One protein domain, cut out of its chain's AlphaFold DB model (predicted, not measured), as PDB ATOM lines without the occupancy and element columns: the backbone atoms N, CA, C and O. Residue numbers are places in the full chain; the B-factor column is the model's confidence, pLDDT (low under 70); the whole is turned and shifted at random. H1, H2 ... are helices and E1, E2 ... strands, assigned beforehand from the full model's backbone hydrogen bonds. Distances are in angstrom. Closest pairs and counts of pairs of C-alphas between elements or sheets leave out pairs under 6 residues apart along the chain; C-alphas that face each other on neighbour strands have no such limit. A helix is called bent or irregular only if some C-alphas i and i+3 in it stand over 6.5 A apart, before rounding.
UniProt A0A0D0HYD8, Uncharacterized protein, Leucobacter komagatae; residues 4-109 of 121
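What this domain is: This is residues 4 to 109 of the 121 residues of an uncharacterized protein of Leucobacter komagatae (UniProt A0A0D0HYD8). What shape do these atoms make? Two helices, H1 and the longer H3, cross as an X, and at one end of this pair sits a small head made of two small sheets, E2 E3 E5 and E1 E4, with the short helix H2 beside them. The last residues of H3, 101 to 109, stick out at the end away from the head. What is the make-up and size? The printed part has 106 residues, with three named helices and five named strands in the order H1 E1 H2 E2 E3 E4 E5 H3; both sheets are antiparallel and the class is mixed, helices and strands. The whole is loose, with a radius of gyration of the C-alphas of 17.8 A, and a rod spanning 58 by 24 by 21 A.

Where its parts are: Where does the printed part begin? H1 is residues 4 to 23, 28.9 A long, from C-alpha 4 at (-44.747, -3.296, 0.937); it has a kink of 38 degrees near residue 12 and is irregular, but only just, with C-alphas 9 and 12 6.9 A apart. What follows it? E1 is residues 26 to 29, H2 32 to 37, E2 38 to 40, E3 47 to 50, E4 61 to 64 and E5 76 to 79. Where does the last element run? H3, residues 81 to 109, is 42.0 A long and ends with C-alpha 109 at (-26.163, -4.223, -16.692).

How they stand to each other: How do the long helices meet? H1 touches H3, with residues 87 to 96 of H3 alone, closest at the C-alphas of Ala 14 and Ala 92, 5.0 A, at a steep tilt of 60 degrees, opposite ways. How are the strands joined? E2 and E3 are a hairpin, with N 40 and O 47 2.8 A apart; E3, the inner strand, also has E5 as antiparallel neighbour, with N 78 and O 48 2.8 A apart. E1 and E4 are antiparallel at 153 degrees, with N 27 and O 63 2.9 A apart. Where is H2? It stands at the level of the sheet E2 E3 E5, its height over the sheet being 3.0 A, and its closest C-alphas to E3 are Ala 36 and Asp 50, 4.3 A. Are the helix backbones complete? In H3 every O i to N i+4 pair is within hydrogen-bond range; in H1 it is 14 of 16, and in H2 0 of 2, with 3 of 3 O i to N i+3 pairs.

The domain as a whole: How far does it reach? The two C-alphas farthest apart, those of Arg 57 and Ser 108, are 58.5 A apart. Is there a cut or a long link? The printed part has no cut, and the link E4 to E5, 11 residues, is long. Where is confidence low? The mean pLDDT of the printed part is 90.6, and residues 69 to 71 and 73 are under 70.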
ATOM      1  N   VAL A   4     -44.164  -2.810  -0.324       89.44
ATOM      2  CA  VAL A   4     -44.747  -3.296   0.937       89.44
ATOM      3  C   VAL A   4     -44.846  -4.825   0.980       89.44
ATOM      4  O   VAL A   4     -44.565  -5.428   2.007       89.44
ATOM      5  N   THR A   5     -45.196  -5.471  -0.137       90.81
ATOM      6  CA  THR A   5     -45.284  -6.938  -0.208       90.81
ATOM      7  C   THR A   5     -43.908  -7.579  -0.058       90.81
ATOM      8  O   THR A   5     -43.764  -8.544   0.680       90.81
ATOM      9  N   ILE A   6     -42.892  -7.020  -0.723       89.44
ATOM     10  CA  ILE A   6     -41.510  -7.508  -0.624       89.44
ATOM     11  C   ILE A   6     -41.006  -7.358   0.812       89.44
ATOM     12  O   ILE A   6     -40.485  -8.317   1.372       89.44
ATOM     13  N   PHE A   7     -41.217  -6.187   1.417       92.25
ATOM     14  CA  PHE A   7     -40.843  -5.935   2.805       92.25
ATOM     15  C   PHE A   7     -41.489  -6.952   3.753       92.25
ATOM     16  O   PHE A   7     -40.784  -7.614   4.507       92.25
ATOM     17  N   ALA A   8     -42.810  -7.147   3.661       92.44
ATOM     18  CA  ALA A   8     -43.533  -8.104   4.497       92.44
ATOM     19  C   ALA A   8     -43.010  -9.544   4.334       92.44
ATOM     20  O   ALA A   8     -42.874 -10.260   5.323       92.44
ATOM     21  N   CYS A   9     -42.650  -9.955   3.113       93.31
ATOM     22  CA  CYS A   9     -42.039 -11.264   2.864       93.31
ATOM     23  C   CYS A   9     -40.636 -11.410   3.475       93.31
ATOM     24  O   CYS A   9     -40.222 -12.529   3.768       93.31
ATOM     25  N   LEU A  10     -39.900 -10.312   3.665       93.81
ATOM     26  CA  LEU A  10     -38.555 -10.326   4.242       93.81
ATOM     27  C   LEU A  10     -38.549 -10.244   5.773       93.81
ATOM     28  O   LEU A  10     -37.526 -10.560   6.375       93.81
ATOM     29  N   VAL A  11     -39.664  -9.883   6.419       94.31
ATOM     30  CA  VAL A  11     -39.753  -9.798   7.889       94.31
ATOM     31  C   VAL A  11     -39.396 -11.123   8.588       94.31
ATOM     32  O   VAL A  11     -38.568 -11.087   9.497       94.31
ATOM     33  N   PRO A  12     -39.915 -12.303   8.183       94.88
ATOM     34  CA  PRO A  12     -39.523 -13.568   8.811       94.88
ATOM     35  C   PRO A  12     -38.029 -13.867   8.652       94.88
ATOM     36  O   PRO A  12     -37.377 -14.300   9.601       94.88
ATOM     37  N   LEU A  13     -37.467 -13.581   7.472       94.81
ATOM     38  CA  LEU A  13     -36.037 -13.748   7.213       94.81
ATOM     39  C   LEU A  13     -35.200 -12.810   8.095       94.81
ATOM     40  O   LEU A  13     -34.200 -13.236   8.664       94.81
ATOM     41  N   ALA A  14     -35.631 -11.559   8.262       94.94
ATOM     42  CA  ALA A  14     -34.998 -10.614   9.174       94.94
ATOM     43  C   ALA A  14     -35.038 -11.105  10.629       94.94
ATOM     44  O   ALA A  14     -34.044 -10.971  11.335       94.94
ATOM     45  N   GLY A  15     -36.136 -11.738  11.055       93.88
ATOM     46  CA  GLY A  15     -36.239 -12.406  12.355       93.88
ATOM     47  C   GLY A  15     -35.156 -13.463  12.567       93.88
ATOM     48  O   GLY A  15     -34.464 -13.442  13.584       93.88
ATOM     49  N   VAL A  16     -34.949 -14.340  11.579       94.81
ATOM     50  CA  VAL A  16     -33.886 -15.361  11.619       94.81
ATOM     51  C   VAL A  16     -32.499 -14.719  11.695       94.81
ATOM     52  O   VAL A  16     -31.668 -15.153  12.488       94.81
ATOM     53  N   VAL A  17     -32.252 -13.660  10.917       94.31
ATOM     54  CA  VAL A  17     -30.979 -12.923  10.956       94.31
ATOM     55  C   VAL A  17     -30.742 -12.306  12.335       94.31
ATOM     56  O   VAL A  17     -29.670 -12.496  12.898       94.31
ATOM     57  N   VAL A  18     -31.731 -11.626  12.923       95.19
ATOM     58  CA  VAL A  18     -31.614 -11.036  14.271       95.19
ATOM     59  C   VAL A  18     -31.341 -12.107  15.327       95.19
ATOM     60  O   VAL A  18     -30.504 -11.908  16.205       95.19
ATOM     61  N   PHE A  19     -31.993 -13.264  15.222       92.62
ATOM     62  CA  PHE A  19     -31.760 -14.387  16.126       92.62
ATOM     63  C   PHE A  19     -30.346 -14.968  15.984       92.62
ATOM     64  O   PHE A  19     -29.692 -15.272  16.979       92.62
ATOM     65  N   TYR A  20     -29.840 -15.079  14.755       92.31
ATOM     66  CA  TYR A  20     -28.464 -15.508  14.506       92.31
ATOM     67  C   TYR A  20     -27.443 -14.507  15.064       92.31
ATOM     68  O   TYR A  20     -26.463 -14.902  15.691       92.31
ATOM     69  N   LEU A  21     -27.695 -13.206  14.897       92.75
ATOM     70  CA  LEU A  21     -26.846 -12.153  15.455       92.75
ATOM     71  C   LEU A  21     -26.836 -12.169  16.985       92.75
ATOM     72  O   LEU A  21     -25.795 -11.911  17.579       92.75
ATOM     73  N   LEU A  22     -27.953 -12.530  17.625       93.56
ATOM     74  CA  LEU A  22     -27.978 -12.779  19.064       93.56
ATOM     75  C   LEU A  22     -27.075 -13.962  19.437       93.56
ATOM     76  O   LEU A  22     -26.252 -13.831  20.336       93.56
ATOM     77  N   ALA A  23     -27.172 -15.093  18.737       89.50
ATOM     78  CA  ALA A  23     -26.323 -16.256  19.012       89.50
ATOM     79  C   ALA A  23     -24.821 -15.970  18.811       89.50
ATOM     80  O   ALA A  23     -23.985 -16.581  19.470       89.50
ATOM     81  N   ALA A  24     -24.476 -15.035  17.926       89.88
ATOM     82  CA  ALA A  24     -23.103 -14.584  17.698       89.88
ATOM     83  C   ALA A  24     -22.654 -13.450  18.642       89.88
ATOM     84  O   ALA A  24     -21.491 -13.037  18.591       89.88
ATOM     85  N   SER A  25     -23.558 -12.911  19.465       91.69
ATOM     86  CA  SER A  25     -23.267 -11.763  20.321       91.69
ATOM     87  C   SER A  25     -22.380 -12.141  21.508       91.69
ATOM     88  O   SER A  25     -22.418 -13.263  22.025       91.69
ATOM     89  N   LYS A  26     -21.554 -11.179  21.922       91.25
ATOM     90  CA  LYS A  26     -20.584 -11.331  23.005       91.25
ATOM     91  C   LYS A  26     -20.709 -10.163  23.968       91.25
ATOM     92  O   LYS A  26     -20.806  -9.019  23.530       91.25
ATOM     93  N   PHE A  27     -20.639 -10.455  25.257       91.50
ATOM     94  CA  PHE A  27     -20.618  -9.466  26.327       91.50
ATOM     95  C   PHE A  27     -19.236  -9.444  26.980       91.50
ATOM     96  O   PHE A  27     -18.659 -10.501  27.238       91.50
ATOM     97  N   VAL A  28     -18.697  -8.257  27.256       93.69
ATOM     98  CA  VAL A  28     -17.425  -8.101  27.975       93.69
ATOM     99  C   VAL A  28     -17.728  -7.567  29.365       93.69
ATOM    100  O   VAL A  28     -18.086  -6.404  29.520       93.69
ATOM    101  N   ALA A  29     -17.555  -8.416  30.373       92.50
ATOM    102  CA  ALA A  29     -17.628  -8.001  31.763       92.50
ATOM    103  C   ALA A  29     -16.279  -7.408  32.179       92.50
ATOM    104  O   ALA A  29     -15.237  -8.056  32.042       92.50
ATOM    105  N   THR A  30     -16.290  -6.189  32.706       93.81
ATOM    106  CA  THR A  30     -15.110  -5.512  33.263       93.81
ATOM    107  C   THR A  30     -15.040  -5.638  34.781       93.81
ATOM    108  O   THR A  30     -13.957  -5.573  35.359       93.81
ATOM    109  N   SER A  31     -16.185  -5.886  35.418       91.56
ATOM    110  CA  SER A  31     -16.322  -6.089  36.854       91.56
ATOM    111  C   SER A  31     -17.305  -7.228  37.175       91.56
ATOM    112  O   SER A  31     -18.131  -7.588  36.332       91.56
ATOM    113  N   PRO A  32     -17.285  -7.778  38.405       90.19
ATOM    114  CA  PRO A  32     -18.301  -8.731  38.851       90.19
ATOM    115  C   PRO A  32     -19.737  -8.191  38.789       90.19
ATOM    116  O   PRO A  32     -20.661  -8.967  38.563       90.19
ATOM    117  N   GLY A  33     -19.932  -6.879  38.983       89.12
ATOM    118  CA  GLY A  33     -21.256  -6.249  38.962       89.12
ATOM    119  C   GLY A  33     -21.902  -6.254  37.575       89.12
ATOM    120  O   GLY A  33     -23.119  -6.379  37.465       89.12
ATOM    121  N   ASP A  34     -21.087  -6.215  36.520       91.56
ATOM    122  CA  ASP A  34     -21.549  -6.192  35.127       91.56
ATOM    123  C   ASP A  34     -22.297  -7.482  34.751       91.56
ATOM    124  O   ASP A  34     -23.157  -7.486  33.873       91.56
ATOM    125  N   LEU A  35     -21.994  -8.588  35.436       90.69
ATOM    126  CA  LEU A  35     -22.574  -9.900  35.159       90.69
ATOM    127  C   LEU A  35     -24.062  -9.987  35.487       90.69
ATOM    128  O   LEU A  35     -24.749 -10.798  34.878       90.69
ATOM    129  N   ALA A  36     -24.562  -9.186  36.430       91.56
ATOM    130  CA  ALA A  36     -25.985  -9.175  36.772       91.56
ATOM    131  C   ALA A  36     -26.859  -8.593  35.646       91.56
ATOM    132  O   ALA A  36     -28.064  -8.826  35.618       91.56
ATOM    133  N   HIS A  37     -26.241  -7.857  34.718       93.44
ATOM    134  CA  HIS A  37     -26.903  -7.109  33.653       93.44
ATOM    135  C   HIS A  37     -26.227  -7.364  32.299       93.44
ATOM    136  O   HIS A  37     -26.001  -6.435  31.521       93.44
ATOM    137  N   ALA A  38     -25.868  -8.620  32.015       93.31
ATOM    138  CA  ALA A  38     -25.219  -8.972  30.759       93.31
ATOM    139  C   ALA A  38     -26.214  -8.826  29.600       93.31
ATOM    140  O   ALA A  38     -27.185  -9.577  29.491       93.31
ATOM    141  N   ARG A  39     -25.978  -7.831  28.746       94.88
ATOM    142  CA  ARG A  39     -26.863  -7.471  27.636       94.88
ATOM    143  C   ARG A  39     -26.345  -8.003  26.314       94.88
ATOM    144  O   ARG A  39     -25.149  -7.962  26.037       94.88
ATOM    145  N   PHE A  40     -27.280  -8.500  25.517       95.38
ATOM    146  CA  PHE A  40     -27.023  -9.145  24.247       95.38
ATOM    147  C   PHE A  40     -28.048  -8.712  23.203       95.38
ATOM    148  O   PHE A  40     -29.225  -8.446  23.488       95.38
ATOM    149  N   GLY A  41     -27.602  -8.720  21.952       92.94
ATOM    150  CA  GLY A  41     -28.430  -8.405  20.805       92.94
ATOM    151  C   GLY A  41     -27.780  -7.390  19.882       92.94
ATOM    152  O   GLY A  41     -26.784  -6.750  20.196       92.94
ATOM    153  N   TRP A  42     -28.345  -7.283  18.688       90.50
ATOM    154  CA  TRP A  42     -27.935  -6.298  17.701       90.50
ATOM    155  C   TRP A  42     -29.110  -6.020  16.756       90.50
ATOM    156  O   TRP A  42     -29.845  -6.961  16.428       90.50
ATOM    157  N   PRO A  43     -29.297  -4.780  16.270       87.75
ATOM    158  CA  PRO A  43     -28.513  -3.565  16.550       87.75
ATOM    159  C   PRO A  43     -28.718  -2.932  17.930       87.75
ATOM    160  O   PRO A  43     -27.831  -2.220  18.385       87.75
ATOM    161  N   ALA A  44     -29.837  -3.192  18.603       92.94
ATOM    162  CA  ALA A  44     -30.035  -2.813  20.001       92.94
ATOM    163  C   ALA A  44     -30.100  -4.053  20.893       92.94
ATOM    164  O   ALA A  44     -30.662  -5.073  20.485       92.94
ATOM    165  N   ASP A  45     -29.584  -3.954  22.115       95.12
ATOM    166  CA  ASP A  45     -29.687  -5.034  23.092       95.12
ATOM    167  C   ASP A  45     -31.154  -5.320  23.414       95.12
ATOM    168  O   ASP A  45     -31.929  -4.433  23.793       95.12
ATOM    169  N   TRP A  46     -31.549  -6.576  23.247       94.81
ATOM    170  CA  TRP A  46     -32.934  -7.012  23.413       94.81
ATOM    171  C   TRP A  46     -33.069  -8.237  24.315       94.81
ATOM    172  O   TRP A  46     -34.191  -8.629  24.635       94.81
ATOM    173  N   VAL A  47     -31.942  -8.790  24.766       95.50
ATOM    174  CA  VAL A  47     -31.873  -9.833  25.784       95.50
ATOM    175  C   VAL A  47     -30.945  -9.377  26.903       95.50
ATOM    176  O   VAL A  47     -29.855  -8.879  26.640       95.50
ATOM    177  N   GLU A  48     -31.369  -9.560  28.147       95.19
ATOM    178  CA  GLU A  48     -30.537  -9.339  29.333       95.19
ATOM    179  C   GLU A  48     -30.527 -10.610  30.187       95.19
ATOM    180  O   GLU A  48     -31.579 -11.209  30.432       95.19
ATOM    181  N   GLN A  49     -29.335 -11.032  30.604       93.31
ATOM    182  CA  GLN A  49     -29.097 -12.234  31.394       93.31
ATOM    183  C   GLN A  49     -28.393 -11.898  32.710       93.31
ATOM    184  O   GLN A  49     -27.409 -11.158  32.721       93.31
ATOM    185  N   ASP A  50     -28.853 -12.508  33.803       91.88
ATOM    186  CA  ASP A  50     -28.119 -12.506  35.070       91.88
ATOM    187  C   ASP A  50     -27.130 -13.679  35.098       91.88
ATOM    188  O   ASP A  50     -27.493 -14.854  35.222       91.88
ATOM    189  N   LEU A  51     -25.851 -13.332  34.979       89.56
ATOM    190  CA  LEU A  51     -24.709 -14.237  34.982       89.56
ATOM    191  C   LEU A  51     -23.902 -14.170  36.287       89.56
ATOM    192  O   LEU A  51     -22.852 -14.808  36.387       89.56
ATOM    193  N   SER A  52     -24.374 -13.432  37.299       88.25
ATOM    194  CA  SER A  52     -23.661 -13.205  38.567       88.25
ATOM    195  C   SER A  52     -23.297 -14.507  39.290       88.25
ATOM    196  O   SER A  52     -22.219 -14.635  39.871       88.25
ATOM    197  N   ARG A  53     -24.153 -15.527  39.175       84.06
ATOM    198  CA  ARG A  53     -23.948 -16.875  39.738       84.06
ATOM    199  C   ARG A  53     -22.776 -17.634  39.117       84.06
ATOM    200  O   ARG A  53     -22.344 -18.645  39.661       84.06
ATOM    201  N   TYR A  54     -22.275 -17.165  37.980       77.38
ATOM    202  CA  TYR A  54     -21.249 -17.830  37.186       77.38
ATOM    203  C   TYR A  54     -19.978 -16.985  37.056       77.38
ATOM    204  O   TYR A  54     -19.240 -17.144  36.082       77.38
ATOM    205  N   ALA A  55     -19.735 -16.089  38.019       74.88
ATOM    206  CA  ALA A  55     -18.646 -15.128  37.957       74.88
ATOM    207  C   ALA A  55     -17.271 -15.795  37.723       74.88
ATOM    208  O   ALA A  55     -16.885 -16.708  38.463       74.88
ATOM    209  N   PRO A  56     -16.514 -15.353  36.702       78.69
ATOM    210  CA  PRO A  56     -15.147 -15.793  36.476       78.69
ATOM    211  C   PRO A  56     -14.225 -15.248  37.576       78.69
ATOM    212  O   PRO A  56     -14.540 -14.280  38.269       78.69
ATOM    213  N   ARG A  57     -13.046 -15.860  37.731       77.00
ATOM    214  CA  ARG A  57     -12.064 -15.458  38.758       77.00
ATOM    215  C   ARG A  57     -11.236 -14.226  38.376       77.00
ATOM    216  O   ARG A  57     -10.576 -13.657  39.240       77.00
ATOM    217  N   THR A  58     -11.243 -13.835  37.105       87.19
ATOM    218  CA  THR A  58     -10.417 -12.752  36.553       87.19
ATOM    219  C   THR A  58     -11.211 -11.936  35.542       87.19
ATOM    220  O   THR A  58     -11.961 -12.510  34.752       87.19
ATOM    221  N   PHE A  59     -10.999 -10.618  35.544       89.25
ATOM    222  CA  PHE A  59     -11.616  -9.654  34.631       89.25
ATOM    223  C   PHE A  59     -10.526  -8.855  33.887       89.25
ATOM    224  O   PHE A  59      -9.439  -8.681  34.447       89.25
ATOM    225  N   PRO A  60     -10.784  -8.359  32.662       91.75
ATOM    226  CA  PRO A  60     -12.027  -8.494  31.900       91.75
ATOM    227  C   PRO A  60     -12.261  -9.923  31.392       91.75
ATOM    228  O   PRO A  60     -11.316 -10.679  31.171       91.75
ATOM    229  N   PHE A  61     -13.527 -10.295  31.216       90.88
ATOM    230  CA  PHE A  61     -13.920 -11.613  30.722       90.88
ATOM    231  C   PHE A  61     -15.004 -11.491  29.653       90.88
ATOM    232  O   PHE A  61     -16.004 -10.799  29.849       90.88
ATOM    233  N   THR A  62     -14.805 -12.177  28.530       92.06
ATOM    234  CA  THR A  62     -15.769 -12.212  27.427       92.06
ATOM    235  C   THR A  62     -16.665 -13.431  27.560       92.06
ATOM    236  O   THR A  62     -16.178 -14.549  27.730       92.06
ATOM    237  N   ILE A  63     -17.970 -13.215  27.447       89.56
ATOM    238  CA  ILE A  63     -18.999 -14.241  27.563       89.56
ATOM    239  C   ILE A  63     -19.796 -14.274  26.267       89.56
ATOM    240  O   ILE A  63     -20.299 -13.244  25.817       89.56
ATOM    241  N   ASP A  64     -19.914 -15.458  25.682       90.25
ATOM    242  CA  ASP A  64     -20.801 -15.688  24.547       90.25
ATOM    243  C   ASP A  64     -22.244 -15.848  25.035       90.25
ATOM    244  O   ASP A  64     -22.493 -16.415  26.105       90.25
ATOM    245  N   PHE A  65     -23.200 -15.377  24.237       89.06
ATOM    246  CA  PHE A  65     -24.610 -15.597  24.522       89.06
ATOM    247  C   PHE A  65     -24.933 -17.097  24.593       89.06
ATOM    248  O   PHE A  65     -24.515 -17.887  23.744       89.06
ATOM    249  N   ASN A  66     -25.722 -17.498  25.590       86.44
ATOM    250  CA  ASN A  66     -26.158 -18.879  25.739       86.44
ATOM    251  C   ASN A  66     -27.635 -18.937  26.147       86.44
ATOM    252  O   ASN A  66     -28.031 -18.349  27.152       86.44
ATOM    253  N   TRP A  67     -28.439 -19.680  25.380       77.56
ATOM    254  CA  TRP A  67     -29.864 -19.887  25.655       77.56
ATOM    255  C   TRP A  67     -30.097 -20.615  26.979       77.56
ATOM    256  O   TRP A  67     -30.961 -20.226  27.760       77.56
ATOM    257  N   THR A  68     -29.316 -21.663  27.233       72.88
ATOM    258  CA  THR A  68     -29.395 -22.500  28.429       72.88
ATOM    259  C   THR A  68     -28.040 -23.168  28.653       72.88
ATOM    260  O   THR A  68     -27.575 -23.966  27.842       72.88
ATOM    261  N   ARG A  69     -27.376 -22.862  29.775       65.12
ATOM    262  CA  ARG A  69     -26.073 -23.472  30.089       65.12
ATOM    263  C   ARG A  69     -26.205 -24.896  30.636       65.12
ATOM    264  O   ARG A  69     -25.369 -25.741  30.330       65.12
ATOM    265  N   SER A  70     -27.242 -25.160  31.428       64.88
ATOM    266  CA  SER A  70     -27.619 -26.491  31.911       64.88
ATOM    267  C   SER A  70     -29.118 -26.535  32.222       64.88
ATOM    268  O   SER A  70     -29.718 -25.513  32.558       64.88
ATOM    269  N   TRP A  71     -29.724 -27.720  32.113       63.88
ATOM    270  CA  TRP A  71     -31.145 -27.929  32.425       63.88
ATOM    271  C   TRP A  71     -31.463 -27.702  33.909       63.88
ATOM    272  O   TRP A  71     -32.532 -27.194  34.235       63.88
ATOM    273  N   ASP A  72     -30.506 -27.998  34.789       71.06
ATOM    274  CA  ASP A  72     -30.688 -27.934  36.244       71.06
ATOM    275  C   ASP A  72     -30.430 -26.537  36.843       71.06
ATOM    276  O   ASP A  72     -30.693 -26.304  38.021       71.06
ATOM    277  N   ALA A  73     -29.904 -25.593  36.054       69.56
ATOM    278  CA  ALA A  73     -29.640 -24.222  36.491       69.56
ATOM    279  C   ALA A  73     -29.848 -23.235  35.326       69.56
ATOM    280  O   ALA A  73     -28.873 -22.800  34.703       69.56
ATOM    281  N   PRO A  74     -31.110 -22.890  35.001       80.00
ATOM    282  CA  PRO A  74     -31.406 -21.974  33.910       80.00
ATOM    283  C   PRO A  74     -30.865 -20.570  34.206       80.00
ATOM    284  O   PRO A  74     -30.898 -20.094  35.342       80.00
ATOM    285  N   ILE A  75     -30.399 -19.893  33.158       86.38
ATOM    286  CA  ILE A  75     -29.972 -18.496  33.236       86.38
ATOM    287  C   ILE A  75     -31.227 -17.624  33.288       86.38
ATOM    288  O   ILE A  75     -32.066 -17.688  32.383       86.38
ATOM    289  N   ALA A  76     -31.354 -16.794  34.325       89.00
ATOM    290  CA  ALA A  76     -32.436 -15.823  34.396       89.00
ATOM    291  C   ALA A  76     -32.294 -14.843  33.224       89.00
ATOM    292  O   ALA A  76     -31.314 -14.106  33.138       89.00
ATOM    293  N   THR A  77     -33.252 -14.897  32.299       91.00
ATOM    294  CA  THR A  77     -33.206 -14.186  31.021       91.00
ATOM    295  C   THR A  77     -34.457 -13.336  30.875       91.00
ATOM    296  O   THR A  77     -35.574 -13.824  31.050       91.00
ATOM    297  N   THR A  78     -34.274 -12.069  30.527       94.00
ATOM    298  CA  THR A  78     -35.359 -11.138  30.219       94.00
ATOM    299  C   THR A  78     -35.255 -10.678  28.772       94.00
ATOM    300  O   THR A  78     -34.161 -10.539  28.225       94.00
ATOM    301  N   VAL A  79     -36.409 -10.483  28.131       94.94
ATOM    302  CA  VAL A  79     -36.505 -10.141  26.709       94.94
ATOM    303  C   VAL A  79     -37.262  -8.827  26.552       94.94
ATOM    304  O   VAL A  79     -38.409  -8.705  26.983       94.94
ATOM    305  N   SER A  80     -36.639  -7.857  25.884       96.56
ATOM    306  CA  SER A  80     -37.293  -6.622  25.452       96.56
ATOM    307  C   SER A  80     -37.938  -6.833  24.085       96.56
ATOM    308  O   SER A  80     -37.301  -6.690  23.038       96.56
ATOM    309  N   TRP A  81     -39.233  -7.154  24.080       95.12
ATOM    310  CA  TRP A  81     -40.003  -7.365  22.847       95.12
ATOM    311  C   TRP A  81     -40.016  -6.137  21.930       95.12
ATOM    312  O   TRP A  81     -40.012  -6.284  20.709       95.12
ATOM    313  N   GLY A  82     -39.980  -4.929  22.504       96.75
ATOM    314  CA  GLY A  82     -39.898  -3.683  21.742       96.75
ATOM    315  C   GLY A  82     -38.581  -3.554  20.973       96.75
ATOM    316  O   GLY A  82     -38.597  -3.277  19.774       96.75
ATOM    317  N   HIS A  83     -37.444  -3.821  21.627       96.38
ATOM    318  CA  HIS A  83     -36.139  -3.801  20.959       96.38
ATOM    319  C   HIS A  83     -36.002  -4.932  19.938       96.38
ATOM    320  O   HIS A  83     -35.477  -4.701  18.850       96.38
ATOM    321  N   LEU A  84     -36.538  -6.123  20.228       95.69
ATOM    322  CA  LEU A  84     -36.584  -7.212  19.254       95.69
ATOM    323  C   LEU A  84     -37.356  -6.797  17.994       95.69
ATOM    324  O   LEU A  84     -36.836  -6.920  16.887       95.69
ATOM    325  N   ALA A  85     -38.572  -6.268  18.149       96.31
ATOM    326  CA  ALA A  85     -39.385  -5.826  17.018       96.31
ATOM    327  C   ALA A  85     -38.671  -4.738  16.201       96.31
ATOM    328  O   ALA A  85     -38.612  -4.826  14.975       96.31
ATOM    329  N   MET A  86     -38.069  -3.753  16.872       97.00
ATOM    330  CA  MET A  86     -37.275  -2.709  16.225       97.00
ATOM    331  C   MET A  86     -36.106  -3.293  15.419       97.00
ATOM    332  O   MET A  86     -35.934  -2.935  14.253       97.00
ATOM    333  N   ASN A  87     -35.341  -4.218  16.002       96.75
ATOM    334  CA  ASN A  87     -34.219  -4.874  15.332       96.75
ATOM    335  C   ASN A  87     -34.676  -5.617  14.071       96.75
ATOM    336  O   ASN A  87     -34.074  -5.460  13.008       96.75
ATOM    337  N   VAL A  88     -35.771  -6.377  14.163       96.81
ATOM    338  CA  VAL A  88     -36.340  -7.114  13.024       96.81
ATOM    339  C   VAL A  88     -36.769  -6.160  11.911       96.81
ATOM    340  O   VAL A  88     -36.439  -6.390  10.748       96.81
ATOM    341  N   LEU A  89     -37.456  -5.066  12.245       96.88
ATOM    342  CA  LEU A  89     -37.893  -4.071  11.262       96.88
ATOM    343  C   LEU A  89     -36.711  -3.352  10.597       96.88
ATOM    344  O   LEU A  89     -36.731  -3.118   9.384       96.88
ATOM    345  N   LEU A  90     -35.664  -3.035  11.361       96.50
ATOM    346  CA  LEU A  90     -34.457  -2.399  10.839       96.50
ATOM    347  C   LEU A  90     -33.733  -3.330   9.861       96.50
ATOM    348  O   LEU A  90     -33.455  -2.941   8.727       96.50
ATOM    349  N   VAL A  91     -33.508  -4.588  10.249       95.38
ATOM    350  CA  VAL A  91     -32.879  -5.588   9.377       95.38
ATOM    351  C   VAL A  91     -33.731  -5.848   8.131       95.38
ATOM    352  O   VAL A  91     -33.191  -5.879   7.026       95.38
ATOM    353  N   ALA A  92     -35.058  -5.953   8.259       95.38
ATOM    354  CA  ALA A  92     -35.952  -6.110   7.108       95.38
ATOM    355  C   ALA A  92     -35.852  -4.923   6.136       95.38
ATOM    356  O   ALA A  92     -35.846  -5.117   4.916       95.38
ATOM    357  N   THR A  93     -35.716  -3.701   6.658       95.44
ATOM    358  CA  THR A  93     -35.518  -2.490   5.849       95.44
ATOM    359  C   THR A  93     -34.211  -2.565   5.065       95.44
ATOM    360  O   THR A  93     -34.207  -2.342   3.853       95.44
ATOM    361  N   VAL A  94     -33.114  -2.952   5.723       95.88
ATOM    362  CA  VAL A  94     -31.798  -3.108   5.084       95.88
ATOM    363  C   VAL A  94     -31.832  -4.190   4.001       95.88
ATOM    364  O   VAL A  94     -31.411  -3.937   2.873       95.88
ATOM    365  N   LEU A  95     -32.394  -5.368   4.291       94.88
ATOM    366  CA  LEU A  95     -32.534  -6.453   3.311       94.88
ATOM    367  C   LEU A  95     -33.364  -6.023   2.095       94.88
ATOM    368  O   LEU A  95     -33.015  -6.329   0.954       94.88
ATOM    369  N   THR A  96     -34.437  -5.270   2.334       94.12
ATOM    370  CA  THR A  96     -35.285  -4.727   1.268       94.12
ATOM    371  C   THR A  96     -34.496  -3.758   0.384       94.12
ATOM    372  O   THR A  96     -34.546  -3.868  -0.843       94.12
ATOM    373  N   ALA A  97     -33.726  -2.844   0.982       95.12
ATOM    374  CA  ALA A  97     -32.884  -1.898   0.251       95.12
ATOM    375  C   ALA A  97     -31.805  -2.608  -0.587       95.12
ATOM    376  O   ALA A  97     -31.627  -2.275  -1.761       95.12
ATOM    377  N   ILE A  98     -31.148  -3.631  -0.027       96.25
ATOM    378  CA  ILE A  98     -30.163  -4.461  -0.739       96.25
ATOM    379  C   ILE A  98     -30.805  -5.128  -1.957       96.25
ATOM    380  O   ILE A  98     -30.267  -5.041  -3.062       96.25
ATOM    381  N   LEU A  99     -31.977  -5.749  -1.792       94.50
ATOM    382  CA  LEU A  99     -32.678  -6.410  -2.890       94.50
ATOM    383  C   LEU A  99     -33.019  -5.428  -4.020       94.50
ATOM    384  O   LEU A  99     -32.789  -5.731  -5.192       94.50
ATOM    385  N   PHE A 100     -33.525  -4.238  -3.689       94.94
ATOM    386  CA  PHE A 100     -33.781  -3.203  -4.692       94.94
ATOM    387  C   PHE A 100     -32.502  -2.737  -5.393       94.94
ATOM    388  O   PHE A 100     -32.513  -2.589  -6.617       94.94
ATOM    389  N   GLY A 101     -31.402  -2.575  -4.653       95.12
ATOM    390  CA  GLY A 101     -30.086  -2.258  -5.210       95.12
ATOM    391  C   GLY A 101     -29.607  -3.309  -6.213       95.12
ATOM    392  O   GLY A 101     -29.233  -2.965  -7.335       95.12
ATOM    393  N   ILE A 102     -29.711  -4.597  -5.866       94.44
ATOM    394  CA  ILE A 102     -29.357  -5.717  -6.755       94.44
ATOM    395  C   ILE A 102     -30.221  -5.695  -8.020       94.44
ATOM    396  O   ILE A 102     -29.704  -5.784  -9.134       94.44
ATOM    397  N   VAL A 103     -31.539  -5.535  -7.877       93.44
ATOM    398  CA  VAL A 103     -32.458  -5.486  -9.026       93.44
ATOM    399  C   VAL A 103     -32.132  -4.307  -9.946       93.44
ATOM    400  O   VAL A 103     -32.143  -4.465 -11.170       93.44
ATOM    401  N   ALA A 104     -31.827  -3.133  -9.391       92.38
ATOM    402  CA  ALA A 104     -31.433  -1.960 -10.164       92.38
ATOM    403  C   ALA A 104     -30.105  -2.185 -10.906       92.38
ATOM    404  O   ALA A 104     -30.030  -1.926 -12.110       92.38
ATOM    405  N   ALA A 105     -29.096  -2.743 -10.230       93.94
ATOM    406  CA  ALA A 105     -27.798  -3.060 -10.819       93.94
ATOM    407  C   ALA A 105     -27.922  -4.066 -11.976       93.94
ATOM    408  O   ALA A 105     -27.415  -3.823 -13.071       93.94
ATOM    409  N   VAL A 106     -28.687  -5.149 -11.788       94.00
ATOM    410  CA  VAL A 106     -28.941  -6.156 -12.833       94.00
ATOM    411  C   VAL A 106     -29.671  -5.546 -14.033       94.00
ATOM    412  O   VAL A 106     -29.353  -5.859 -15.180       94.00
ATOM    413  N   ARG A 107     -30.645  -4.660 -13.801       90.88
ATOM    414  CA  ARG A 107     -31.358  -3.966 -14.887       90.88
ATOM    415  C   ARG A 107     -30.441  -3.031 -15.666       90.88
ATOM    416  O   ARG A 107     -30.530  -3.006 -16.890       90.88
ATOM    417  N   SER A 108     -29.569  -2.298 -14.976       91.50
ATOM    418  CA  SER A 108     -28.573  -1.430 -15.608       91.50
ATOM    419  C   SER A 108     -27.616  -2.239 -16.491       91.50
ATOM    420  O   SER A 108     -27.484  -1.959 -17.681       91.50
ATOM    421  N   ALA A 109     -27.068  -3.337 -15.960       90.38
ATOM    422  CA  ALA A 109     -26.163  -4.223 -16.692       90.38
ATOM    423  C   ALA A 109     -26.804  -4.845 -17.947       90.38
ATOM    424  O   ALA A 109     -26.150  -4.984 -18.977       90.38
TER     425      ALA A 109